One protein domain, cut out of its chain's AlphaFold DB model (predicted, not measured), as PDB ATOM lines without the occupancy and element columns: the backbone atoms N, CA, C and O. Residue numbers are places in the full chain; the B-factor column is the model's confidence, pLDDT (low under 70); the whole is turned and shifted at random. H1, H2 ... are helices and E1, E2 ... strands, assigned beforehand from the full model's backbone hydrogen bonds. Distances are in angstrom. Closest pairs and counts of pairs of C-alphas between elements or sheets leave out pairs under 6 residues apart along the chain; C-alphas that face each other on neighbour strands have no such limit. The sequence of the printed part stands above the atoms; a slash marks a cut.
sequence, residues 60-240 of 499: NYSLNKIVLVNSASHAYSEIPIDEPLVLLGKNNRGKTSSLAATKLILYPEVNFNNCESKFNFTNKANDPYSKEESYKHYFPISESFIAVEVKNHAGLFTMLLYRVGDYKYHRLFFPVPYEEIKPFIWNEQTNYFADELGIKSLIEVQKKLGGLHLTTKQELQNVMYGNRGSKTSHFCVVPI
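This is residues 60 to 240 of the 499 residues of an uncharacterized protein of Psychrobacter sp (UniProt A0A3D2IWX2). A twisted sheet of six antiparallel strands makes a slab through the middle of the domain, with helices on both faces: H1 and H6 on one, H4 and H5 on the other, three layers in all. H3 lies beside the strands, and H2 sits past H3, off the sheet. You find 181 residues printed, with six named helices and six named strands, in the order E1 E2 H1 H2 H3 E3 E4 E5 H4 H5 E6 H6; the class is mixed. Across the sheet the order is E2 E1 E3 E4 E5 E6. The whole is compact, with a radius of gyration of the C-alphas of 15.8 A, and rounded, spanning 45 by 41 by 37 A.

Begin with E2, residues 74 to 80, an edge strand in a hairpin with E1, residues 62 to 71; N 68 and O 77 are 2.9 A apart, within hydrogen-bond range. Beside E1 find E3, residues 145 to 152, with N 67 and O 147 at 2.9 A. E3, E4, residues 155 to 164, and E5, residues 168 to 174, form a meander, each strand the antiparallel neighbour of the one before; look at N 159 and O 148, 2.9 A, and N 160 and O 172, 2.8 A. The other edge strand is E6, residues 212 to 214, with N 173 and O 212 at 2.8 A. H1, residues 95 to 106, is on the sheet at a height of 9.0 A; its closest C-alphas to E3 are Ile 105 and Val 148, 7.3 A. H3, residues 131 to 138, is on the same face, over none of the strands; its closest C-alphas to E1 are Tyr 138 and Ser 71, 4.6 A. H2, residues 115 to 118, only just touches H3, with 3 pairs of C-alphas within 8 A, the closest Cys 115 and Lys 131, 5.9 A. On the opposite face from H1, H4, residues 178 to 184, runs along the strands at 24 degrees to E3 on the local plane; its closest C-alphas to E4 are Tyr 178 and Thr 158, 5.7 A. H5, residues 199 to 208, is on the same face as H4, over E5, the closest C-alphas Gln 206 and Phe 174, 5.8 A. H6, residues 217 to 224, is on the sheet; its closest C-alphas to E6 are Leu 220 and Leu 214, 6.3 A. Every O i to N i+4 pair is within hydrogen-bond range in H3, H5 and H6, against 5 of 8 in H1 and 1 of 3 in H4, which has 2 of 4 O i to N i+3 pairs; H2 is too short for an i+4 pair.

Find C-alpha 62 at (204.642, 135.115, 222.512); from there E1 runs 22.2 A. E4 is 28.9 A long, E3 22.3 A and E5 20.3 A. H1 begins at C-alpha 95, (193.870, 128.168, 206.652), and is 17.7 A long. H6 ends at C-alpha 224, (213.388, 125.485, 222.319).

The two farthest C-alphas, Ala 125 and Lys 208, are 47.0 A apart, and the printed part has no cut. The links E2 to H1, H2 to H3 and H4 to H5 are long. The mean pLDDT of the printed part is 84.0; look for values under 70 at residues 60, 84 to 94, 124 to 126, 196 and 227 to 231.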
ATOM      1  N   ASN A  60     206.723 136.324 229.812       65.31
ATOM      2  CA  ASN A  60     206.201 136.968 228.608       65.31
ATOM      3  C   ASN A  60     206.806 136.348 227.334       65.31
ATOM      4  O   ASN A  60     207.688 136.923 226.694       65.31
ATOM      5  N   TYR A  61     206.330 135.150 226.994       76.44
ATOM      6  CA  TYR A  61     206.613 134.454 225.743       76.44
ATOM      7  C   TYR A  61     205.418 134.591 224.797       76.44
ATOM      8  O   TYR A  61     204.302 134.220 225.159       76.44
ATOM      9  N   SER A  62     205.651 135.074 223.578       81.06
ATOM     10  CA  SER A  62     204.642 135.115 222.512       81.06
ATOM     11  C   SER A  62     205.232 134.652 221.185       81.06
ATOM     12  O   SER A  62     206.408 134.859 220.895       81.06
ATOM     13  N   LEU A  63     204.395 134.025 220.360       84.88
ATOM     14  CA  LEU A  63     204.649 133.940 218.927       84.88
ATOM     15  C   LEU A  63     204.012 135.192 218.318       84.88
ATOM     16  O   LEU A  63     202.824 135.408 218.534       84.88
ATOM     17  N   ASN A  64     204.779 136.013 217.603       85.06
ATOM     18  CA  ASN A  64     204.275 137.281 217.068       85.06
ATOM     19  C   ASN A  64     203.740 137.108 215.645       85.06
ATOM     20  O   ASN A  64     202.606 137.455 215.338       85.06
ATOM     21  N   LYS A  65     204.569 136.544 214.760       88.12
ATOM     22  CA  LYS A  65     204.329 136.491 213.314       88.12
ATOM     23  C   LYS A  65     204.737 135.123 212.778       88.12
ATOM     24  O   LYS A  65     205.835 134.663 213.073       88.12
ATOM     25  N   ILE A  66     203.903 134.491 211.957       91.12
ATOM     26  CA  ILE A  66     204.300 133.362 211.098       91.12
ATOM     27  C   ILE A  66     204.439 133.869 209.667       91.12
ATOM     28  O   ILE A  66     203.581 134.607 209.187       91.12
ATOM     29  N   VAL A  67     205.493 133.444 208.970       92.38
ATOM     30  CA  VAL A  67     205.685 133.748 207.547       92.38
ATOM     31  C   VAL A  67     205.799 132.463 206.743       92.38
ATOM     32  O   VAL A  67     206.603 131.585 207.053       92.38
ATOM     33  N   LEU A  68     204.974 132.352 205.705       92.50
ATOM     34  CA  LEU A  68     204.880 131.188 204.829       92.50
ATOM     35  C   LEU A  68     205.384 131.570 203.439       92.50
ATOM     36  O   LEU A  68     204.767 132.394 202.765       92.50
ATOM     37  N   VAL A  69     206.488 130.957 203.007       91.38
ATOM     38  CA  VAL A  69     207.096 131.184 201.689       91.38
ATOM     39  C   VAL A  69     207.042 129.875 200.912       91.38
ATOM     40  O   VAL A  69     207.647 128.888 201.321       91.38
ATOM     41  N   ASN A  70     206.265 129.843 199.828       90.31
ATOM     42  CA  ASN A  70     205.935 128.641 199.054       90.31
ATOM     43  C   ASN A  70     205.628 127.419 199.943       90.31
ATOM     44  O   ASN A  70     206.195 126.342 199.763       90.31
ATOM     45  N   SER A  71     204.746 127.606 200.930       91.19
ATOM     46  CA  SER A  71     204.422 126.633 201.981       91.19
ATOM     47  C   SER A  71     202.936 126.676 202.345       91.19
ATOM     48  O   SER A  71     202.313 127.736 202.310       91.19
ATOM     49  N   ALA A  72     202.339 125.530 202.685       87.31
ATOM     50  CA  ALA A  72     200.944 125.404 203.123       87.31
ATOM     51  C   ALA A  72     199.902 125.988 202.135       87.31
ATOM     52  O   ALA A  72     198.822 126.412 202.542       87.31
ATOM     53  N   SER A  73     200.209 125.987 200.829       85.69
ATOM     54  CA  SER A  73     199.458 126.670 199.750       85.69
ATOM     55  C   SER A  73     199.516 128.213 199.736       85.69
ATOM     56  O   SER A  73     198.702 128.842 199.062       85.69
ATOM     57  N   HIS A  74     200.483 128.827 200.421       85.50
ATOM     58  CA  HIS A  74     200.816 130.254 200.323       85.50
ATOM     59  C   HIS A  74     202.092 130.446 199.488       85.50
ATOM     60  O   HIS A  74     203.070 129.733 199.703       85.50
ATOM     61  N   ALA A  75     202.101 131.411 198.559       86.19
ATOM     62  CA  ALA A  75     203.305 131.790 197.804       86.19
ATOM     63  C   ALA A  75     204.222 132.691 198.650       86.19
ATOM     64  O   ALA A  75     205.377 132.352 198.889       86.19
ATOM     65  N   TYR A  76     203.657 133.774 199.181       89.69
ATOM     66  CA  TYR A  76     204.194 134.553 200.293       89.69
ATOM     67  C   TYR A  76     203.024 134.987 201.181       89.69
ATOM     68  O   TYR A  76     201.953 135.327 200.667       89.69
ATOM     69  N   SER A  77     203.167 134.924 202.503       89.19
ATOM     70  CA  SER A  77     202.182 135.444 203.460       89.19
ATOM     71  C   SER A  77     202.816 135.651 204.829       89.19
ATOM     72  O   SER A  77     203.273 134.685 205.435       89.19
ATOM     73  N   GLU A  78     202.769 136.882 205.329       90.62
ATOM     74  CA  GLU A  78     203.006 137.214 206.734       90.62
ATOM     75  C   GLU A  78     201.665 137.192 207.486       90.62
ATOM     76  O   GLU A  78     200.666 137.716 206.990       90.62
ATOM     77  N   ILE A  79     201.621 136.554 208.656       86.69
ATOM     78  CA  ILE A  79     200.410 136.381 209.467       86.69
ATOM     79  C   ILE A  79     200.747 136.737 210.926       86.69
ATOM     80  O   ILE A  79     201.478 135.966 211.556       86.69
ATOM     81  N   PRO A  80     200.247 137.860 211.481       82.88
ATOM     82  CA  PRO A  80     200.338 138.128 212.914       82.88
ATOM     83  C   PRO A  80     199.458 137.141 213.696       82.88
ATOM     84  O   PRO A  80     198.380 136.752 213.237       82.88
ATOM     85  N   ILE A  81     199.952 136.698 214.851       80.19
ATOM     86  CA  ILE A  81     199.348 135.674 215.721       80.19
ATOM     87  C   ILE A  81     199.506 135.983 217.224       80.19
ATOM     88  O   ILE A  81     199.122 135.170 218.063       80.19
ATOM     89  N   ASP A  82     200.045 137.156 217.553       74.00
ATOM     90  CA  ASP A  82     199.976 137.798 218.868       74.00
ATOM     91  C   ASP A  82     198.589 138.413 219.148       74.00
ATOM     92  O   ASP A  82     198.168 138.487 220.304       74.00
ATOM     93  N   GLU A  83     197.847 138.792 218.103       70.62
ATOM     94  CA  GLU A  83     196.466 139.287 218.189       70.62
ATOM     95  C   GLU A  83     195.385 138.199 217.943       70.62
ATOM     96  O   GLU A  83     195.655 137.176 217.303       70.62
ATOM     97  N   PRO A  84     194.122 138.400 218.394       64.75
ATOM     98  CA  PRO A  84     192.991 137.487 218.149       64.75
ATOM     99  C   PRO A  84     192.620 137.286 216.659       64.75
ATOM    100  O   PRO A  84     191.709 137.912 216.114       64.75
ATOM    101  N   LEU A  85     193.310 136.360 215.993       65.94
ATOM    102  CA  LEU A  85     193.218 136.127 214.549       65.94
ATOM    103  C   LEU A  85     191.964 135.344 214.102       65.94
ATOM    104  O   LEU A  85     191.717 134.219 214.541       65.94
ATOM    105  N   VAL A  86     191.236 135.867 213.103       65.94
ATOM    106  CA  VAL A  86     190.092 135.185 212.458       65.94
ATOM    107  C   VAL A  86     190.377 134.885 210.979       65.94
ATOM    108  O   VAL A  86     190.220 135.732 210.100       65.94
ATOM    109  N   LEU A  87     190.749 133.639 210.668       64.62
ATOM    110  CA  LEU A  87     191.074 133.205 209.301       64.62
ATOM    111  C   LEU A  87     189.818 133.013 208.420       64.62
ATOM    112  O   LEU A  87     189.266 131.914 208.290       64.62
ATOM    113  N   LEU A  88     189.372 134.081 207.754       59.56
ATOM    114  CA  LEU A  88     188.273 134.063 206.774       59.56
ATOM    115  C   LEU A  88     188.729 133.629 205.362       59.56
ATOM    116  O   LEU A  88     189.911 133.464 205.087       59.56
ATOM    117  N   GLY A  89     187.772 133.325 204.474       60.22
ATOM    118  CA  GLY A  89     188.033 132.843 203.103       60.22
ATOM    119  C   GLY A  89     187.414 131.476 202.761       60.22
ATOM    120  O   GLY A  89     186.872 130.793 203.632       60.22
ATOM    121  N   LYS A  90     187.486 131.091 201.477       55.69
ATOM    122  CA  LYS A  90     186.877 129.865 200.917       55.69
ATOM    123  C   LYS A  90     187.563 128.576 201.411       55.69
ATOM    124  O   LYS A  90     188.707 128.601 201.859       55.69
ATOM    125  N   ASN A  91     186.855 127.446 201.299       55.38
ATOM    126  CA  ASN A  91     187.397 126.111 201.585       55.38
ATOM    127  C   ASN A  91     188.704 125.843 200.811       55.38
ATOM    128  O   ASN A  91     188.868 126.302 199.682       55.38
ATOM    129  N   ASN A  92     189.596 125.062 201.425       58.91
ATOM    130  CA  ASN A  92     190.848 124.552 200.852       58.91
ATOM    131  C   ASN A  92     191.866 125.632 200.404       58.91
ATOM    132  O   ASN A  92     192.725 125.360 199.575       58.91
ATOM    133  N   ARG A  93     191.809 126.847 200.975       60.97
ATOM    134  CA  ARG A  93     192.820 127.911 200.796       60.97
ATOM    135  C   ARG A  93     193.702 128.082 202.040       60.97
ATOM    136  O   ARG A  93     193.506 129.029 202.794       60.97
ATOM    137  N   GLY A  94     194.622 127.151 202.279       59.41
ATOM    138  CA  GLY A  94     195.679 127.268 203.300       59.41
ATOM    139  C   GLY A  94     195.244 127.151 204.768       59.41
ATOM    140  O   GLY A  94     195.769 126.291 205.460       59.41
ATOM    141  N   LYS A  95     194.261 127.936 205.237       72.19
ATOM    142  CA  LYS A  95     193.870 128.168 206.652       72.19
ATOM    143  C   LYS A  95     194.305 127.123 207.693       72.19
ATOM    144  O   LYS A  95     195.071 127.425 208.601       72.19
ATOM    145  N   THR A  96     193.758 125.908 207.607       74.00
ATOM    146  CA  THR A  96     193.981 124.835 208.592       74.00
ATOM    147  C   THR A  96     195.424 124.341 208.565       74.00
ATOM    148  O   THR A  96     195.943 123.939 209.595       74.00
ATOM    149  N   SER A  97     196.092 124.420 207.415       77.19
ATOM    150  CA  SER A  97     197.523 124.167 207.247       77.19
ATOM    151  C   SER A  97     198.381 125.343 207.708       77.19
ATOM    152  O   SER A  97     199.414 125.104 208.315       77.19
ATOM    153  N   SER A  98     197.959 126.596 207.498       78.94
ATOM    154  CA  SER A  98     198.630 127.775 208.075       78.94
ATOM    155  C   SER A  98     198.664 127.669 209.605       78.94
ATOM    156  O   SER A  98     199.703 127.861 210.227       78.94
ATOM    157  N   LEU A  99     197.535 127.267 210.200       76.06
ATOM    158  CA  LEU A  99     197.425 126.983 211.627       76.06
ATOM    159  C   LEU A  99     198.224 125.727 212.021       76.06
ATOM    160  O   LEU A  99     199.013 125.785 212.955       76.06
ATOM    161  N   ALA A 100     198.104 124.606 211.304       79.81
ATOM    162  CA  ALA A 100     198.827 123.370 211.629       79.81
ATOM    163  C   ALA A 100     200.353 123.440 211.387       79.81
ATOM    164  O   ALA A 100     201.089 122.640 211.966       79.81
ATOM    165  N   ALA A 101     200.856 124.423 210.630       83.75
ATOM    166  CA  ALA A 101     202.286 124.728 210.529       83.75
ATOM    167  C   ALA A 101     202.906 125.096 211.892       83.75
ATOM    168  O   ALA A 101     204.087 124.827 212.117       83.75
ATOM    169  N   THR A 102     202.111 125.611 212.839       83.00
ATOM    170  CA  THR A 102     202.545 125.817 214.236       83.00
ATOM    171  C   THR A 102     203.055 124.530 214.893       83.00
ATOM    172  O   THR A 102     203.985 124.596 215.690       83.00
ATOM    173  N   LYS A 103     202.534 123.348 214.522       88.31
ATOM    174  CA  LYS A 103     203.027 122.057 215.029       88.31
ATOM    175  C   LYS A 103     204.446 121.755 214.530       88.31
ATOM    176  O   LYS A 103     205.263 121.242 215.285       88.31
ATOM    177  N   LEU A 104     204.769 122.118 213.283       89.94
ATOM    178  CA  LEU A 104     206.138 122.018 212.753       89.94
ATOM    179  C   LEU A 104     207.075 123.007 213.456       89.94
ATOM    180  O   LEU A 104     208.220 122.672 213.751       89.94
ATOM    181  N   ILE A 105     206.590 124.215 213.741       87.25
ATOM    182  CA  ILE A 105     207.322 125.237 214.495       87.25
ATOM    183  C   ILE A 105     207.627 124.752 215.920       87.25
ATOM    184  O   ILE A 105     208.790 124.742 216.315       87.25
ATOM    185  N   LEU A 106     206.607 124.336 216.677       86.62
ATOM    186  CA  LEU A 106     206.682 124.144 218.128       86.62
ATOM    187  C   LEU A 106     207.158 122.768 218.584       86.62
ATOM    188  O   LEU A 106     207.583 122.659 219.730       86.62
ATOM    189  N   TYR A 107     207.052 121.714 217.769       90.50
ATOM    190  CA  TYR A 107     207.432 120.355 218.177       90.50
ATOM    191  C   TYR A 107     208.885 120.088 217.750       90.50
ATOM    192  O   TYR A 107     209.247 120.440 216.629       90.50
ATOM    193  N   PRO A 108     209.733 119.405 218.545       89.81
ATOM    194  CA  PRO A 108     211.181 119.318 218.305       89.81
ATOM    195  C   PRO A 108     211.552 118.241 217.264       89.81
ATOM    196  O   PRO A 108     212.618 117.629 217.311       89.81
ATOM    197  N   GLU A 109     210.637 117.944 216.349       92.56
ATOM    198  CA  GLU A 109     210.818 116.948 215.299       92.56
ATOM    199  C   GLU A 109     211.617 117.522 214.122       92.56
ATOM    200  O   GLU A 109     211.690 118.736 213.927       92.56
ATOM    201  N   VAL A 110     212.246 116.634 213.346       92.94
ATOM    202  CA  VAL A 110     213.179 116.976 212.244       92.94
ATOM    203  C   VAL A 110     212.864 116.251 210.931       92.94
ATOM    204  O   VAL A 110     213.619 116.312 209.964       92.94
ATOM    205  N   ASN A 111     211.769 115.489 210.897       93.00
ATOM    206  CA  ASN A 111     211.324 114.748 209.721       93.00
ATOM    207  C   ASN A 111     209.834 114.411 209.793       93.00
ATOM    208  O   ASN A 111     209.235 114.395 210.869       93.00
ATOM    209  N   PHE A 112     209.269 114.093 208.630       91.75
ATOM    210  CA  PHE A 112     207.877 113.680 208.459       91.75
ATOM    211  C   PHE A 112     207.675 112.157 208.571       91.75
ATOM    212  O   PHE A 112     206.557 111.686 208.400       91.75
ATOM    213  N   ASN A 113     208.709 111.361 208.878       88.38
ATOM    214  CA  ASN A 113     208.502 109.934 209.143       88.38
ATOM    215  C   ASN A 113     207.646 109.773 210.410       88.38
ATOM    216  O   ASN A 113     207.981 110.336 211.455       88.38
ATOM    217  N   ASN A 114     206.562 109.007 210.296       85.50
ATOM    218  CA  ASN A 114     205.509 108.834 211.298       85.50
ATOM    219  C   ASN A 114     204.766 110.153 211.634       85.50
ATOM    220  O   ASN A 114     204.518 110.471 212.800       85.50
ATOM    221  N   CYS A 115     204.470 110.983 210.622       84.50
ATOM    222  CA  CYS A 115     203.794 112.275 210.793       84.50
ATOM    223  C   CYS A 115     202.386 112.162 211.396       84.50
ATOM    224  O   CYS A 115     201.968 113.062 212.126       84.50
ATOM    225  N   GLU A 116     201.687 111.055 211.148       80.75
ATOM    226  CA  GLU A 116     200.402 110.718 211.762       80.75
ATOM    227  C   GLU A 116     200.513 110.605 213.289       80.75
ATOM    228  O   GLU A 116     199.660 111.117 214.006       80.75
ATOM    229  N   SER A 117     201.612 110.031 213.791       80.19
ATOM    230  CA  SER A 117     201.883 109.903 215.224       80.19
ATOM    231  C   SER A 117     202.507 111.157 215.855       80.19
ATOM    232  O   SER A 117     202.351 111.382 217.053       80.19
ATOM    233  N   LYS A 118     203.233 111.962 215.066       84.56
ATOM    234  CA  LYS A 118     204.011 113.122 215.546       84.56
ATOM    235  C   LYS A 118     203.278 114.456 215.518       84.56
ATOM    236  O   LYS A 118     203.527 115.292 216.379       84.56
ATOM    237  N   PHE A 119     202.460 114.685 214.494       83.06
ATOM    238  CA  PHE A 119     201.790 115.968 214.259       83.06
ATOM    239  C   PHE A 119     200.269 115.829 214.147       83.06
ATOM    240  O   PHE A 119     199.583 116.849 214.079       83.06
ATOM    241  N   ASN A 120     199.744 114.598 214.079       80.12
ATOM    242  CA  ASN A 120     198.323 114.302 213.894       80.12
ATOM    243  C   ASN A 120     197.680 115.191 212.807       80.12
ATOM    244  O   ASN A 120     196.705 115.905 213.049       80.12
ATOM    245  N   PHE A 121     198.293 115.236 211.618       81.00
ATOM    246  CA  PHE A 121     197.722 115.929 210.465       81.00
ATOM    247  C   PHE A 121     196.616 115.055 209.866       81.00
ATOM    248  O   PHE A 121     196.916 114.093 209.162       81.00
ATOM    249  N   THR A 122     195.349 115.385 210.125       76.56
ATOM    250  CA  THR A 122     194.197 114.640 209.590       76.56
ATOM    251  C   THR A 122     193.353 115.460 208.616       76.56
ATOM    252  O   THR A 122     193.331 116.695 208.638       76.56
ATOM    253  N   ASN A 123     192.663 114.761 207.717       71.62
ATOM    254  CA  ASN A 123     191.727 115.345 206.764       71.62
ATOM    255  C   ASN A 123     190.356 115.641 207.429       71.62
ATOM    256  O   ASN A 123     190.138 115.415 208.619       71.62
ATOM    257  N   LYS A 124     189.372 116.131 206.659       66.88
ATOM    258  CA  LYS A 124     188.031 116.453 207.196       66.88
ATOM    259  C   LYS A 124     187.215 115.241 207.685       66.88
ATOM    260  O   LYS A 124     186.314 115.454 208.497       66.88
ATOM    261  N   ALA A 125     187.523 114.034 207.209       64.56
ATOM    262  CA  ALA A 125     186.961 112.752 207.650       64.56
ATOM    263  C   ALA A 125     187.768 112.096 208.794       64.56
ATOM    264  O   ALA A 125     187.364 111.060 209.310       64.56
ATOM    265  N   ASN A 126     188.844 112.754 209.246       68.06
ATOM    266  CA  ASN A 126     189.787 112.315 210.273       68.06
ATOM    267  C   ASN A 126     190.754 111.179 209.860       68.06
ATOM    268  O   ASN A 126     191.398 110.591 210.727       68.06
ATOM    269  N   ASP A 127     190.930 110.916 208.560       76.00
ATOM    270  CA  ASP A 127     192.031 110.064 208.085       76.00
ATOM    271  C   ASP A 127     193.366 110.831 208.171       76.00
ATOM    272  O   ASP A 127     193.391 112.029 207.858       76.00
ATOM    273  N   PRO A 128     194.485 110.194 208.560       81.38
ATOM    274  CA  PRO A 128     195.793 110.842 208.596       81.38
ATOM    275  C   PRO A 128     196.366 111.073 207.191       81.38
ATOM    276  O   PRO A 128     196.298 110.197 206.328       81.38
ATOM    277  N   TYR A 129     196.994 112.229 206.978       84.31
ATOM    278  CA  TYR A 129     197.790 112.499 205.778       84.31
ATOM    279  C   TYR A 129     199.111 111.722 205.801       84.31
ATOM    280  O   TYR A 129     199.765 111.615 206.841       84.31
ATOM    281  N   SER A 130     199.544 111.237 204.635       87.06
ATOM    282  CA  SER A 130     200.849 110.584 204.484       87.06
ATOM    283  C   SER A 130     202.014 111.562 204.677       87.06
ATOM    284  O   SER A 130     201.864 112.790 204.594       87.06
ATOM    285  N   LYS A 131     203.218 111.015 204.882       89.75
ATOM    286  CA  LYS A 131     204.446 111.817 204.977       89.75
ATOM    287  C   LYS A 131     204.797 112.475 203.643       89.75
ATOM    288  O   LYS A 131     205.272 113.607 203.637       89.75
ATOM    289  N   GLU A 132     204.515 111.809 202.523       90.31
ATOM    290  CA  GLU A 132     204.719 112.323 201.171       90.31
ATOM    291  C   GLU A 132     203.821 113.531 200.882       90.31
ATOM    292  O   GLU A 132     204.309 114.536 200.365       90.31
ATOM    293  N   GLU A 133     202.531 113.456 201.225       89.44
ATOM    294  CA  GLU A 133     201.586 114.573 201.086       89.44
ATOM    295  C   GLU A 133     201.956 115.722 202.023       89.44
ATOM    296  O   GLU A 133     202.116 116.857 201.574       89.44
ATOM    297  N   SER A 134     202.160 115.423 203.310       90.00
ATOM    298  CA  SER A 134     202.489 116.423 204.330       90.00
ATOM    299  C   SER A 134     203.772 117.181 203.980       90.00
ATOM    300  O   SER A 134     203.792 118.412 203.991       90.00
ATOM    301  N   TYR A 135     204.836 116.469 203.598       92.56
ATOM    302  CA  TYR A 135     206.105 117.085 203.220       92.56
ATOM    303  C   TYR A 135     205.985 117.920 201.938       92.56
ATOM    304  O   TYR A 135     206.495 119.036 201.897       92.56
ATOM    305  N   LYS A 136     205.259 117.447 200.912       91.94
ATOM    306  CA  LYS A 136     205.020 118.226 199.681       91.94
ATOM    307  C   LYS A 136     204.126 119.447 199.903       91.94
ATOM    308  O   LYS A 136     204.257 120.414 199.164       91.94
ATOM    309  N   HIS A 137     203.231 119.422 200.891       91.25
ATOM    310  CA  HIS A 137     202.327 120.537 201.191       91.25
ATOM    311  C   HIS A 137     203.021 121.683 201.936       91.25
ATOM    312  O   HIS A 137     202.771 122.853 201.648       91.25
ATOM    313  N   TYR A 138     203.917 121.360 202.873       92.44
ATOM    314  CA  TYR A 138     204.691 122.359 203.619       92.44
ATOM    315  C   TYR A 138     206.018 122.736 202.947       92.44
ATOM    316  O   TYR A 138     206.480 123.860 203.123       92.44
ATOM    317  N   PHE A 139     206.615 121.839 202.156       93.81
ATOM    318  CA  PHE A 139     207.922 122.037 201.523       93.81
ATOM    319  C   PHE A 139     207.975 121.564 200.047       93.81
ATOM    320  O   PHE A 139     208.807 120.713 199.704       93.81
ATOM    321  N   PRO A 140     207.107 122.081 199.150       91.38
ATOM    322  CA  PRO A 140     207.033 121.657 197.745       91.38
ATOM    323  C   PRO A 140     208.339 121.842 196.953       91.38
ATOM    324  O   PRO A 140     208.719 120.945 196.194       91.38
ATOM    325  N   ILE A 141     209.067 122.946 197.157       89.81
ATOM    326  CA  ILE A 141     210.320 123.286 196.454       89.81
ATOM    327  C   ILE A 141     211.467 123.529 197.448       89.81
ATOM    328  O   ILE A 141     211.255 123.518 198.658       89.81
ATOM    329  N   SER A 142     212.713 123.639 196.979       86.62
ATOM    330  CA  SER A 142     213.885 123.837 197.861       86.62
ATOM    331  C   SER A 142     213.858 125.191 198.573       86.62
ATOM    332  O   SER A 142     214.409 125.328 199.661       86.62
ATOM    333  N   GLU A 143     213.150 126.141 197.977       88.44
ATOM    334  CA  GLU A 143     212.962 127.532 198.367       88.44
ATOM    335  C   GLU A 143     211.652 127.710 199.170       88.44
ATOM    336  O   GLU A 143     211.108 128.808 199.283       88.44
ATOM    337  N   SER A 144     211.113 126.609 199.708       91.56
ATOM    338  CA  SER A 144     209.975 126.605 200.628       91.56
ATOM    339  C   SER A 144     210.440 126.800 202.071       91.56
ATOM    340  O   SER A 144     211.235 126.006 202.584       91.56
ATOM    341  N   PHE A 145     209.880 127.801 202.751       93.12
ATOM    342  CA  PHE A 145     210.225 128.165 204.124       93.12
ATOM    343  C   PHE A 145     208.992 128.409 204.993       93.12
ATOM    344  O   PHE A 145     207.957 128.891 204.528       93.12
ATOM    345  N   ILE A 146     209.150 128.136 206.289       94.50
ATOM    346  CA  ILE A 146     208.221 128.559 207.342       94.50
ATOM    347  C   ILE A 146     209.053 129.312 208.380       94.50
ATOM    348  O   ILE A 146     209.872 128.697 209.061       94.50
ATOM    349  N   ALA A 147     208.870 130.624 208.498       94.25
ATOM    350  CA  ALA A 147     209.450 131.405 209.586       94.25
ATOM    351  C   ALA A 147     208.431 131.605 210.712       94.25
ATOM    352  O   ALA A 147     207.225 131.681 210.466       94.25
ATOM    353  N   VAL A 148     208.924 131.756 211.934       93.00
ATOM    354  CA  VAL A 148     208.179 132.351 213.042       93.00
ATOM    355  C   VAL A 148     209.052 133.377 213.753       93.00
ATOM    356  O   VAL A 148     210.235 133.133 213.984       93.00
ATOM    357  N   GLU A 149     208.468 134.515 214.102       92.69
ATOM    358  CA  GLU A 149     209.044 135.476 215.034       92.69
ATOM    359  C   GLU A 149     208.522 135.181 216.442       92.69
ATOM    360  O   GLU A 149     207.314 135.025 216.653       92.69
ATOM    361  N   VAL A 150     209.439 135.082 217.398       90.06
ATOM    362  CA  VAL A 150     209.172 134.692 218.782       90.06
ATOM    363  C   VAL A 150     209.735 135.755 219.714       90.06
ATOM    364  O   VAL A 150     210.900 136.141 219.611       90.06
ATOM    365  N   LYS A 151     208.909 136.199 220.656       86.50
ATOM    366  CA  LYS A 151     209.289 137.070 221.764       86.50
ATOM    367  C   LYS A 151     209.508 136.225 223.012       86.50
ATOM    368  O   LYS A 151     208.687 135.364 223.325       86.50
ATOM    369  N   ASN A 152     210.592 136.481 223.733       83.56
ATOM    370  CA  ASN A 152     210.860 135.890 225.042       83.56
ATOM    371  C   ASN A 152     211.538 136.909 225.975       83.56
ATOM    372  O   ASN A 152     211.703 138.080 225.633       83.56
ATOM    373  N   HIS A 153     211.968 136.457 227.156       78.12
ATOM    374  CA  HIS A 153     212.609 137.304 228.170       78.12
ATOM    375  C   HIS A 153     213.944 137.953 227.736       78.12
ATOM    376  O   HIS A 153     214.499 138.745 228.494       78.12
ATOM    377  N   ALA A 154     214.525 137.557 226.599       79.75
ATOM    378  CA  ALA A 154     215.792 138.078 226.086       79.75
ATOM    379  C   ALA A 154     215.616 139.008 224.872       79.75
ATOM    380  O   ALA A 154     216.572 139.684 224.496       79.75
ATOM    381  N   GLY A 155     214.424 139.053 224.265       84.31
ATOM    382  CA  GLY A 155     214.123 139.899 223.112       84.31
ATOM    383  C   GLY A 155     213.243 139.210 222.069       84.31
ATOM    384  O   GLY A 155     212.430 138.342 222.390       84.31
ATOM    385  N   LEU A 156     213.414 139.628 220.813       89.00
ATOM    386  CA  LEU A 156     212.813 139.012 219.631       89.00
ATOM    387  C   LEU A 156     213.853 138.156 218.909       89.00
ATOM    388  O   LEU A 156     214.998 138.574 218.747       89.00
ATOM    389  N   PHE A 157     213.442 136.987 218.432       93.44
ATOM    390  CA  PHE A 157     214.246 136.162 217.538       93.44
ATOM    391  C   PHE A 157     213.375 135.512 216.465       93.44
ATOM    392  O   PHE A 157     212.181 135.282 216.659       93.44
ATOM    393  N   THR A 158     213.994 135.161 215.343       94.69
ATOM    394  CA  THR A 158     213.322 134.495 214.228       94.69
ATOM    395  C   THR A 158     213.821 133.069 214.077       94.69
ATOM    396  O   THR A 158     215.026 132.821 214.012       94.69
ATOM    397  N   MET A 159     212.900 132.115 213.981       94.69
ATOM    398  CA  MET A 159     213.194 130.712 213.705       94.69
ATOM    399  C   MET A 159     212.667 130.336 212.318       94.69
ATOM    400  O   MET A 159     211.468 130.413 212.060       94.69
ATOM    401  N   LEU A 160     213.564 129.916 211.428       94.88
ATOM    402  CA  LEU A 160     213.291 129.574 210.033       94.88
ATOM    403  C   LEU A 160     213.430 128.063 209.815       94.88
ATOM    404  O   LEU A 160     214.523 127.503 209.936       94.88
ATOM    405  N   LEU A 161     212.332 127.402 209.460       95.38
ATOM    406  CA  LEU A 161     212.311 126.012 209.017       95.38
ATOM    407  C   LEU A 161     212.582 125.957 207.511       95.38
ATOM    408  O   LEU A 161     211.941 126.673 206.739       95.38
ATOM    409  N   TYR A 162     213.474 125.059 207.096       93.50
ATOM    410  CA  TYR A 162     213.776 124.806 205.686       93.50
ATOM    411  C   TYR A 162     213.912 123.302 205.402       93.50
ATOM    412  O   TYR A 162     214.224 122.505 206.296       93.50
ATOM    413  N   ARG A 163     213.670 122.899 204.150       93.00
ATOM    414  CA  ARG A 163     213.576 121.482 203.764       93.00
ATOM    415  C   ARG A 163     214.931 120.806 203.532       93.00
ATOM    416  O   ARG A 163     215.876 121.418 203.042       93.00
ATOM    417  N   VAL A 164     214.989 119.502 203.796       89.44
ATOM    418  CA  VAL A 164     216.163 118.639 203.595       89.44
ATOM    419  C   VAL A 164     215.723 117.327 202.932       89.44
ATOM    420  O   VAL A 164     214.621 116.835 203.163       89.44
ATOM    421  N   GLY A 165     216.572 116.742 202.078       87.06
ATOM    422  CA  GLY A 165     216.284 115.456 201.424       87.06
ATOM    423  C   GLY A 165     215.914 114.339 202.413       87.06
ATOM    424  O   GLY A 165     216.257 114.415 203.589       87.06
ATOM    425  N   ASP A 166     215.228 113.293 201.932       90.12
ATOM    426  CA  ASP A 166     214.702 112.194 202.768       90.12
ATOM    427  C   ASP A 166     213.678 112.664 203.832       90.12
ATOM    428  O   ASP A 166     213.762 112.346 205.018       90.12
ATOM    429  N   TYR A 167     212.693 113.459 203.384       92.12
ATOM    430  CA  TYR A 167     211.540 113.939 204.172       92.12
ATOM    431  C   TYR A 167     211.916 114.649 205.489       92.12
ATOM    432  O   TYR A 167     211.174 114.593 206.478       92.12
ATOM    433  N   LYS A 168     213.081 115.303 205.510       93.12
ATOM    434  CA  LYS A 168     213.660 115.995 206.667       93.12
ATOM    435  C   LYS A 168     213.469 117.505 206.563       93.12
ATOM    436  O   LYS A 168     213.222 118.053 205.491       93.12
ATOM    437  N   TYR A 169     213.593 118.186 207.690       94.62
ATOM    438  CA  TYR A 169     213.654 119.641 207.753       94.62
ATOM    439  C   TYR A 169     214.474 120.062 208.973       94.62
ATOM    440  O   TYR A 169     214.433 119.404 210.014       94.62
ATOM    441  N   HIS A 170     215.250 121.133 208.832       94.50
ATOM    442  CA  HIS A 170     216.092 121.686 209.899       94.50
ATOM    443  C   HIS A 170     215.599 123.084 210.286       94.50
ATOM    444  O   HIS A 170     214.731 123.651 209.615       94.50
ATOM    445  N   ARG A 171     216.152 123.645 211.370       94.81
ATOM    446  CA  ARG A 171     215.815 124.997 211.840       94.81
ATOM    447  C   ARG A 171     217.057 125.875 211.948       94.81
ATOM    448  O   ARG A 171     218.046 125.488 212.573       94.81
ATOM    449  N   LEU A 172     216.981 127.064 211.360       94.56
ATOM    450  CA  LEU A 172     217.902 128.171 211.605       94.56
ATOM    451  C   LEU A 172     217.266 129.119 212.622       94.56
ATOM    452  O   LEU A 172     216.063 129.365 212.572       94.56
ATOM    453  N   PHE A 173     218.071 129.650 213.531       94.31
ATOM    454  CA  PHE A 173     217.676 130.607 214.557       94.31
ATOM    455  C   PHE A 173     218.508 131.873 214.371       94.31
ATOM    456  O   PHE A 173     219.736 131.804 214.351       94.31
ATOM    457  N   PHE A 174     217.840 133.014 214.243       93.94
ATOM    458  CA  PHE A 174     218.430 134.332 214.034       93.94
ATOM    459  C   PHE A 174     218.047 135.221 215.229       93.94
ATOM    460  O   PHE A 174     216.853 135.323 215.511       93.94
ATOM    461  N   PRO A 175     218.988 135.863 215.945       92.19
ATOM    462  CA  PRO A 175     218.689 136.669 217.137       92.19
ATOM    463  C   PRO A 175     218.209 138.087 216.769       92.19
ATOM    464  O   PRO A 175     218.644 139.072 217.356       92.19
ATOM    465  N   VAL A 176     217.356 138.174 215.746       92.12
ATOM    466  CA  VAL A 176     216.803 139.402 215.159       92.12
ATOM    467  C   VAL A 176     215.337 139.175 214.738       92.12
ATOM    468  O   VAL A 176     214.951 138.017 214.510       92.12
ATOM    469  N   PRO A 177     214.512 140.235 214.616       92.69
ATOM    470  CA  PRO A 177     213.157 140.167 214.056       92.69
ATOM    471  C   PRO A 177     213.128 139.671 212.603       92.69
ATOM    472  O   PRO A 177     214.150 139.681 211.909       92.69
ATOM    473  N   TYR A 178     211.950 139.274 212.107       92.50
ATOM    474  CA  TYR A 178     211.843 138.710 210.753       92.50
ATOM    475  C   TYR A 178     212.246 139.722 209.667       92.50
ATOM    476  O   TYR A 178     212.847 139.349 208.659       92.50
ATOM    477  N   GLU A 179     211.969 141.008 209.893       91.50
ATOM    478  CA  GLU A 179     212.210 142.085 208.927       91.50
ATOM    479  C   GLU A 179     213.694 142.240 208.543       91.50
ATOM    480  O   GLU A 179     213.996 142.620 207.416       91.50
ATOM    481  N   GLU A 180     214.630 141.879 209.431       90.31
ATOM    482  CA  GLU A 180     216.072 141.915 209.136       90.31
ATOM    483  C   GLU A 180     216.527 140.758 208.231       90.31
ATOM    484  O   GLU A 180     217.476 140.912 207.460       90.31
ATOM    485  N   ILE A 181     215.852 139.601 208.284       90.88
ATOM    486  CA  ILE A 181     216.173 138.449 207.421       90.88
ATOM    487  C   ILE A 181     215.345 138.420 206.130       90.88
ATOM    488  O   ILE A 181     215.733 137.763 205.161       90.88
ATOM    489  N   LYS A 182     214.221 139.142 206.099       90.94
ATOM    490  CA  LYS A 182     213.268 139.213 204.986       90.94
ATOM    491  C   LYS A 182     213.920 139.525 203.625       90.94
ATOM    492  O   LYS A 182     213.644 138.754 202.704       90.94
ATOM    493  N   PRO A 183     214.845 140.502 203.470       88.69
ATOM    494  CA  PRO A 183     215.473 140.801 202.176       88.69
ATOM    495  C   PRO A 183     216.312 139.656 201.589       88.69
ATOM    496  O   PRO A 183     216.535 139.618 200.383       88.69
ATOM    497  N   PHE A 184     216.765 138.706 202.416       87.19
ATOM    498  CA  PHE A 184     217.511 137.519 201.976       87.19
ATOM    499  C   PHE A 184     216.598 136.346 201.575       87.19
ATOM    500  O   PHE A 184     217.091 135.306 201.143       87.19
ATOM    501  N   ILE A 185     215.278 136.491 201.749       87.38
ATOM    502  CA  ILE A 185     214.265 135.455 201.501       87.38
ATOM    503  C   ILE A 185     213.285 135.903 200.408       87.38
ATOM    504  O   ILE A 185     212.974 135.130 199.501       87.38
ATOM    505  N   TRP A 186     212.809 137.147 200.481       87.69
ATOM    506  CA  TRP A 186     211.765 137.690 199.617       87.69
ATOM    507  C   TRP A 186     212.081 139.126 199.193       87.69
ATOM    508  O   TRP A 186     212.460 139.959 200.015       87.69
ATOM    509  N   ASN A 187     211.887 139.420 197.910       86.25
ATOM    510  CA  ASN A 187     212.057 140.745 197.333       86.25
ATOM    511  C   ASN A 187     210.672 141.359 197.062       86.25
ATOM    512  O   ASN A 187     209.953 140.954 196.146       86.25
ATOM    513  N   GLU A 188     210.290 142.355 197.866       81.19
ATOM    514  CA  GLU A 188     208.991 143.038 197.755       81.19
ATOM    515  C   GLU A 188     208.813 143.800 196.432       81.19
ATOM    516  O   GLU A 188     207.688 143.962 195.963       81.19
ATOM    517  N   GLN A 189     209.908 144.246 195.806       82.00
ATOM    518  CA  GLN A 189     209.864 145.028 194.567       82.00
ATOM    519  C   GLN A 189     209.513 144.146 193.363       82.00
ATOM    520  O   GLN A 189     208.765 144.563 192.482       82.00
ATOM    521  N   THR A 190     210.022 142.911 193.339       81.62
ATOM    522  CA  THR A 190     209.746 141.926 192.278       81.62
ATOM    523  C   THR A 190     208.580 140.993 192.610       81.62
ATOM    524  O   THR A 190     208.070 140.325 191.713       81.62
ATOM    525  N   ASN A 191     208.140 140.951 193.876       79.62
ATOM    526  CA  ASN A 191     207.216 139.943 194.418       79.62
ATOM    527  C   ASN A 191     207.676 138.509 194.107       79.62
ATOM    528  O   ASN A 191     206.890 137.638 193.720       79.62
ATOM    529  N   TYR A 192     208.978 138.290 194.271       82.44
ATOM    530  CA  TYR A 192     209.644 137.024 194.015       82.44
ATOM    531  C   TYR A 192     210.688 136.734 195.097       82.44
ATOM    532  O   TYR A 192     210.898 137.513 196.028       82.44
ATOM    533  N   PHE A 193     211.360 135.594 194.974       82.94
ATOM    534  CA  PHE A 193     212.532 135.274 195.777       82.94
ATOM    535  C   PHE A 193     213.639 136.328 195.637       82.94
ATOM    536  O   PHE A 193     213.778 136.956 194.588       82.94
ATOM    537  N   ALA A 194     214.445 136.484 196.689       81.31
ATOM    538  CA  ALA A 194     215.673 137.272 196.629       81.31
ATOM    539  C   ALA A 194     216.681 136.654 195.639       81.31
ATOM    540  O   ALA A 194     216.810 135.432 195.561       81.31
ATOM    541  N   ASP A 195     217.425 137.488 194.911       71.62
ATOM    542  CA  ASP A 195     218.274 137.045 193.794       71.62
ATOM    543  C   ASP A 195     219.457 136.145 194.222       71.62
ATOM    544  O   ASP A 195     219.926 135.317 193.444       71.62
ATOM    545  N   GLU A 196     219.897 136.243 195.485       67.69
ATOM    546  CA  GLU A 196     220.918 135.376 196.107       67.69
ATOM    547  C   GLU A 196     220.327 134.306 197.057       67.69
ATOM    548  O   GLU A 196     221.024 133.779 197.938       67.69
ATOM    549  N   LEU A 197     219.033 133.981 196.923       75.62
ATOM    550  CA  LEU A 197     218.354 133.041 197.816       75.62
ATOM    551  C   LEU A 197     218.972 131.638 197.756       75.62
ATOM    552  O   LEU A 197     218.865 130.909 196.771       75.62
ATOM    553  N   GLY A 198     219.537 131.209 198.882       76.44
ATOM    554  CA  GLY A 198     219.995 129.845 199.068       76.44
ATOM    555  C   GLY A 198     220.196 129.498 200.536       76.44
ATOM    556  O   GLY A 198     220.546 130.331 201.367       76.44
ATOM    557  N   ILE A 199     220.048 128.215 200.867       85.12
ATOM    558  CA  ILE A 199     220.288 127.717 202.233       85.12
ATOM    559  C   ILE A 199     221.719 128.038 202.709       85.12
ATOM    560  O   ILE A 199     221.940 128.277 203.892       85.12
ATOM    561  N   LYS A 200     222.697 128.089 201.791       86.38
ATOM    562  CA  LYS A 200     224.091 128.440 202.108       86.38
ATOM    563  C   LYS A 200     224.244 129.910 202.517       86.38
ATOM    564  O   LYS A 200     224.785 130.161 203.589       86.38
ATOM    565  N   SER A 201     223.723 130.850 201.724       87.00
ATOM    566  CA  SER A 201     223.756 132.286 202.039       87.00
ATOM    567  C   SER A 201     222.989 132.583 203.333       87.00
ATOM    568  O   SER A 201     223.516 133.274 204.202       87.00
ATOM    569  N   LEU A 202     221.827 131.954 203.548       88.00
ATOM    570  CA  LEU A 202     221.077 132.062 204.809       88.00
ATOM    571  C   LEU A 202     221.849 131.512 206.025       88.00
ATOM    572  O   LEU A 202     221.822 132.138 207.082       88.00
ATOM    573  N   ILE A 203     222.586 130.399 205.897       89.81
ATOM    574  CA  ILE A 203     223.466 129.880 206.967       89.81
ATOM    575  C   ILE A 203     224.655 130.821 207.233       89.81
ATOM    576  O   ILE A 203     225.102 130.950 208.373       89.81
ATOM    577  N   GLU A 204     225.188 131.495 206.216       90.06
ATOM    578  CA  GLU A 204     226.266 132.474 206.393       90.06
ATOM    579  C   GLU A 204     225.778 133.769 207.055       90.06
ATOM    580  O   GLU A 204     226.449 134.274 207.955       90.06
ATOM    581  N   VAL A 205     224.596 134.269 206.682       89.25
ATOM    582  CA  VAL A 205     223.919 135.389 207.363       89.25
ATOM    583  C   VAL A 205     223.602 135.019 208.815       89.25
ATOM    584  O   VAL A 205     223.989 135.748 209.726       89.25
ATOM    585  N   GLN A 206     223.023 133.836 209.055       92.88
ATOM    586  CA  GLN A 206     222.773 133.289 210.395       92.88
ATOM    587  C   GLN A 206     224.040 133.298 211.260       92.88
ATOM    588  O   GLN A 206     223.977 133.658 212.438       92.88
ATOM    589  N   LYS A 207     225.192 132.900 210.704       90.69
ATOM    590  CA  LYS A 207     226.474 132.869 211.430       90.69
ATOM    591  C   LYS A 207     227.026 134.263 211.711       90.69
ATOM    592  O   LYS A 207     227.500 134.494 212.818       90.69
ATOM    593  N   LYS A 208     226.945 135.188 210.747       90.44
ATOM    594  CA  LYS A 208     227.354 136.597 210.924       90.44
ATOM    595  C   LYS A 208     226.546 137.283 212.033       90.44
ATOM    596  O   LYS A 208     227.114 138.052 212.796       90.44
ATOM    597  N   LEU A 209     225.261 136.945 212.154       87.69
ATOM    598  CA  LEU A 209     224.355 137.438 213.197       87.69
ATOM    599  C   LEU A 209     224.452 136.667 214.533       87.69
ATOM    600  O   LEU A 209     223.683 136.943 215.442       87.69
ATOM    601  N   GLY A 210     225.362 135.695 214.683       85.00
ATOM    602  CA  GLY A 210     225.547 134.959 215.946       85.00
ATOM    603  C   GLY A 210     224.455 133.933 216.288       85.00
ATOM    604  O   GLY A 210     224.348 133.512 217.437       85.00
ATOM    605  N   GLY A 211     223.645 133.528 215.307       88.94
ATOM    606  CA  GLY A 211     222.546 132.577 215.480       88.94
ATOM    607  C   GLY A 211     222.952 131.104 215.649       88.94
ATOM    608  O   GLY A 211     224.131 130.768 215.786       88.94
ATOM    609  N   LEU A 212     221.972 130.199 215.547       90.94
ATOM    610  CA  LEU A 212     222.178 128.742 215.581       90.94
ATOM    611  C   LEU A 212     221.585 128.036 214.352       90.94
ATOM    612  O   LEU A 212     220.587 128.470 213.787       90.94
ATOM    613  N   HIS A 213     222.155 126.884 213.999       92.38
ATOM    614  CA  HIS A 213     221.587 125.927 213.047       92.38
ATOM    615  C   HIS A 213     221.437 124.587 213.767       92.38
ATOM    616  O   HIS A 213     222.440 123.963 214.107       92.38
ATOM    617  N   LEU A 214     220.196 124.169 214.030       89.94
ATOM    618  CA  LEU A 214     219.892 122.957 214.790       89.94
ATOM    619  C   LEU A 214     219.332 121.877 213.862       89.94
ATOM    620  O   LEU A 214     218.418 122.130 213.068       89.94
ATOM    621  N   THR A 215     219.891 120.670 213.971       89.50
ATOM    622  CA  THR A 215     219.633 119.565 213.027       89.50
ATOM    623  C   THR A 215     219.124 118.300 213.708       89.50
ATOM    624  O   THR A 215     218.441 117.492 213.080       89.50
ATOM    625  N   THR A 216     219.404 118.133 215.002       90.12
ATOM    626  CA  THR A 216     218.976 116.978 215.791       90.12
ATOM    627  C   THR A 216     217.847 117.337 216.753       90.12
ATOM    628  O   THR A 216     217.770 118.443 217.292       90.12
ATOM    629  N   LYS A 217     216.980 116.356 217.032       88.62
ATOM    630  CA  LYS A 217     215.892 116.490 218.010       88.62
ATOM    631  C   LYS A 217     216.397 116.883 219.406       88.62
ATOM    632  O   LYS A 217     215.757 117.694 220.059       88.62
ATOM    633  N   GLN A 218     217.549 116.371 219.847       87.25
ATOM    634  CA  GLN A 218     218.100 116.678 221.174       87.25
ATOM    635  C   GLN A 218     218.550 118.142 221.299       87.25
ATOM    636  O   GLN A 218     218.217 118.799 222.283       87.25
ATOM    637  N   GLU A 219     219.238 118.689 220.290       88.75
ATOM    638  CA  GLU A 219     219.592 120.118 220.254       88.75
ATOM    639  C   GLU A 219     218.340 121.003 220.314       88.75
ATOM    640  O   GLU A 219     218.275 121.947 221.100       88.75
ATOM    641  N   LEU A 220     217.321 120.662 219.517       89.19
ATOM    642  CA  LEU A 220     216.045 121.374 219.478       89.19
ATOM    643  C   LEU A 220     215.318 121.331 220.825       89.19
ATOM    644  O   LEU A 220     214.843 122.366 221.281       89.19
ATOM    645  N   GLN A 221     215.273 120.170 221.488       88.50
ATOM    646  CA  GLN A 221     214.672 120.032 222.818       88.50
ATOM    647  C   GLN A 221     215.369 120.931 223.853       88.50
ATOM    648  O   GLN A 221     214.695 121.641 224.599       88.50
ATOM    649  N   ASN A 222     216.705 120.952 223.853       85.38
ATOM    650  CA  ASN A 222     217.503 121.720 224.812       85.38
ATOM    651  C   ASN A 222     217.428 123.243 224.584       85.38
ATOM    652  O   ASN A 222     217.548 124.015 225.536       85.38
ATOM    653  N   VAL A 223     217.257 123.688 223.333       88.38
ATOM    654  CA  VAL A 223     217.170 125.116 222.984       88.38
ATOM    655  C   VAL A 223     215.733 125.629 223.079       88.38
ATOM    656  O   VAL A 223     215.478 126.564 223.836       88.38
ATOM    657  N   MET A 224     214.776 125.001 222.387       87.62
ATOM    658  CA  MET A 224     213.388 125.485 222.319       87.62
ATOM    659  C   MET A 224     212.680 125.443 223.677       87.62
ATOM    660  O   MET A 224     211.857 126.319 223.945       87.62
ATOM    661  N   TYR A 225     213.020 124.468 224.531       84.88
ATOM    662  CA  TYR A 225     212.449 124.309 225.874       84.88
ATOM    663  C   TYR A 225     213.448 124.590 227.007       84.88
ATOM    664  O   TYR A 225     213.254 124.153 228.145       84.88
ATOM    665  N   GLY A 226     214.527 125.319 226.701       75.75
ATOM    666  CA  GLY A 226     215.518 125.757 227.682       75.75
ATOM    667  C   GLY A 226     214.896 126.575 228.821       75.75
ATOM    668  O   GLY A 226     213.981 127.361 228.595       75.75
ATOM    669  N   ASN A 227     215.405 126.423 230.046       64.19
ATOM    670  CA  ASN A 227     215.060 127.312 231.161       64.19
ATOM    671  C   ASN A 227     216.078 128.474 231.255       64.19
ATOM    672  O   ASN A 227     217.166 128.391 230.670       64.19
ATOM    673  N   ARG A 228     215.744 129.551 231.985       59.97
ATOM    674  CA  ARG A 228     216.617 130.723 232.197       59.97
ATOM    675  C   ARG A 228     218.022 130.273 232.656       59.97
ATOM    676  O   ARG A 228     218.147 129.436 233.545       59.97
ATOM    677  N   GLY A 229     219.073 130.849 232.061       58.28
ATOM    678  CA  GLY A 229     220.477 130.657 232.472       58.28
ATOM    679  C   GLY A 229     221.386 129.873 231.511       58.28
ATOM    680  O   GLY A 229     222.602 129.905 231.686       58.28
ATOM    681  N   SER A 230     220.861 129.205 230.476       64.31
ATOM    682  CA  SER A 230     221.713 128.631 229.419       64.31
ATOM    683  C   SER A 230     222.218 129.714 228.450       64.31
ATOM    684  O   SER A 230     221.566 130.736 228.255       64.31
ATOM    685  N   LYS A 231     223.354 129.482 227.770       65.94
ATOM    686  CA  LYS A 231     223.853 130.404 226.720       65.94
ATOM    687  C   LYS A 231     222.886 130.566 225.538       65.94
ATOM    688  O   LYS A 231     223.011 131.528 224.791       65.94
ATOM    689  N   THR A 232     221.953 129.633 225.366       75.81
ATOM    690  CA  THR A 232     220.978 129.573 224.268       75.81
ATOM    691  C   THR A 232     219.561 129.956 224.704       75.81
ATOM    692  O   THR A 232     218.629 129.806 223.918       75.81
ATOM    693  N   SER A 233     219.372 130.455 225.933       76.38
ATOM    694  CA  SER A 233     218.056 130.823 226.484       76.38
ATOM    695  C   SER A 233     217.319 131.873 225.649       76.38
ATOM    696  O   SER A 233     216.094 131.853 225.587       76.38
ATOM    697  N   HIS A 234     218.053 132.730 224.936       81.12
ATOM    698  CA  HIS A 234     217.500 133.716 224.007       81.12
ATOM    699  C   HIS A 234     216.799 133.102 222.781       81.12
ATOM    700  O   HIS A 234     216.031 133.796 222.125       81.12
ATOM    701  N   PHE A 235     216.981 131.804 222.516       87.00
ATOM    702  CA  PHE A 235     216.243 131.031 221.509       87.00
ATOM    703  C   PHE A 235     215.186 130.082 222.116       87.00
ATOM    704  O   PHE A 235     214.667 129.198 221.431       87.00
ATOM    705  N   CYS A 236     214.849 130.252 223.399       86.19
ATOM    706  CA  CYS A 236     213.747 129.535 224.034       86.19
ATOM    707  C   CYS A 236     212.403 129.988 223.443       86.19
ATOM    708  O   CYS A 236     212.133 131.187 223.362       86.19
ATOM    709  N   VAL A 237     211.558 129.021 223.070       83.69
ATOM    710  CA  VAL A 237     210.213 129.239 222.511       83.69
ATOM    711  C   VAL A 237     209.133 129.031 223.576       83.69
ATOM    712  O   VAL A 237     208.187 129.808 223.641       83.69
ATOM    713  N   VAL A 238     209.270 128.000 224.421       81.81
ATOM    714  CA  VAL A 238     208.353 127.709 225.540       81.81
ATOM    715  C   VAL A 238     209.166 127.133 226.706       81.81
ATOM    716  O   VAL A 238     209.696 126.033 226.566       81.81
ATOM    717  N   PRO A 239     209.279 127.797 227.869       76.38
ATOM    718  CA  PRO A 239     210.088 127.285 228.972       76.38
ATOM    719  C   PRO A 239     209.410 126.071 229.629       76.38
ATOM    720  O   PRO A 239     208.275 126.162 230.096       76.38
ATOM    721  N   ILE A 240     210.106 124.930 229.706       78.38
ATOM    722  CA  ILE A 240     209.614 123.720 230.390       78.38
ATOM    723  C   ILE A 240     210.562 123.360 231.541       78.38
ATOM    724  O   ILE A 240     211.783 123.376 231.402       78.38
TER     725      ILE A 240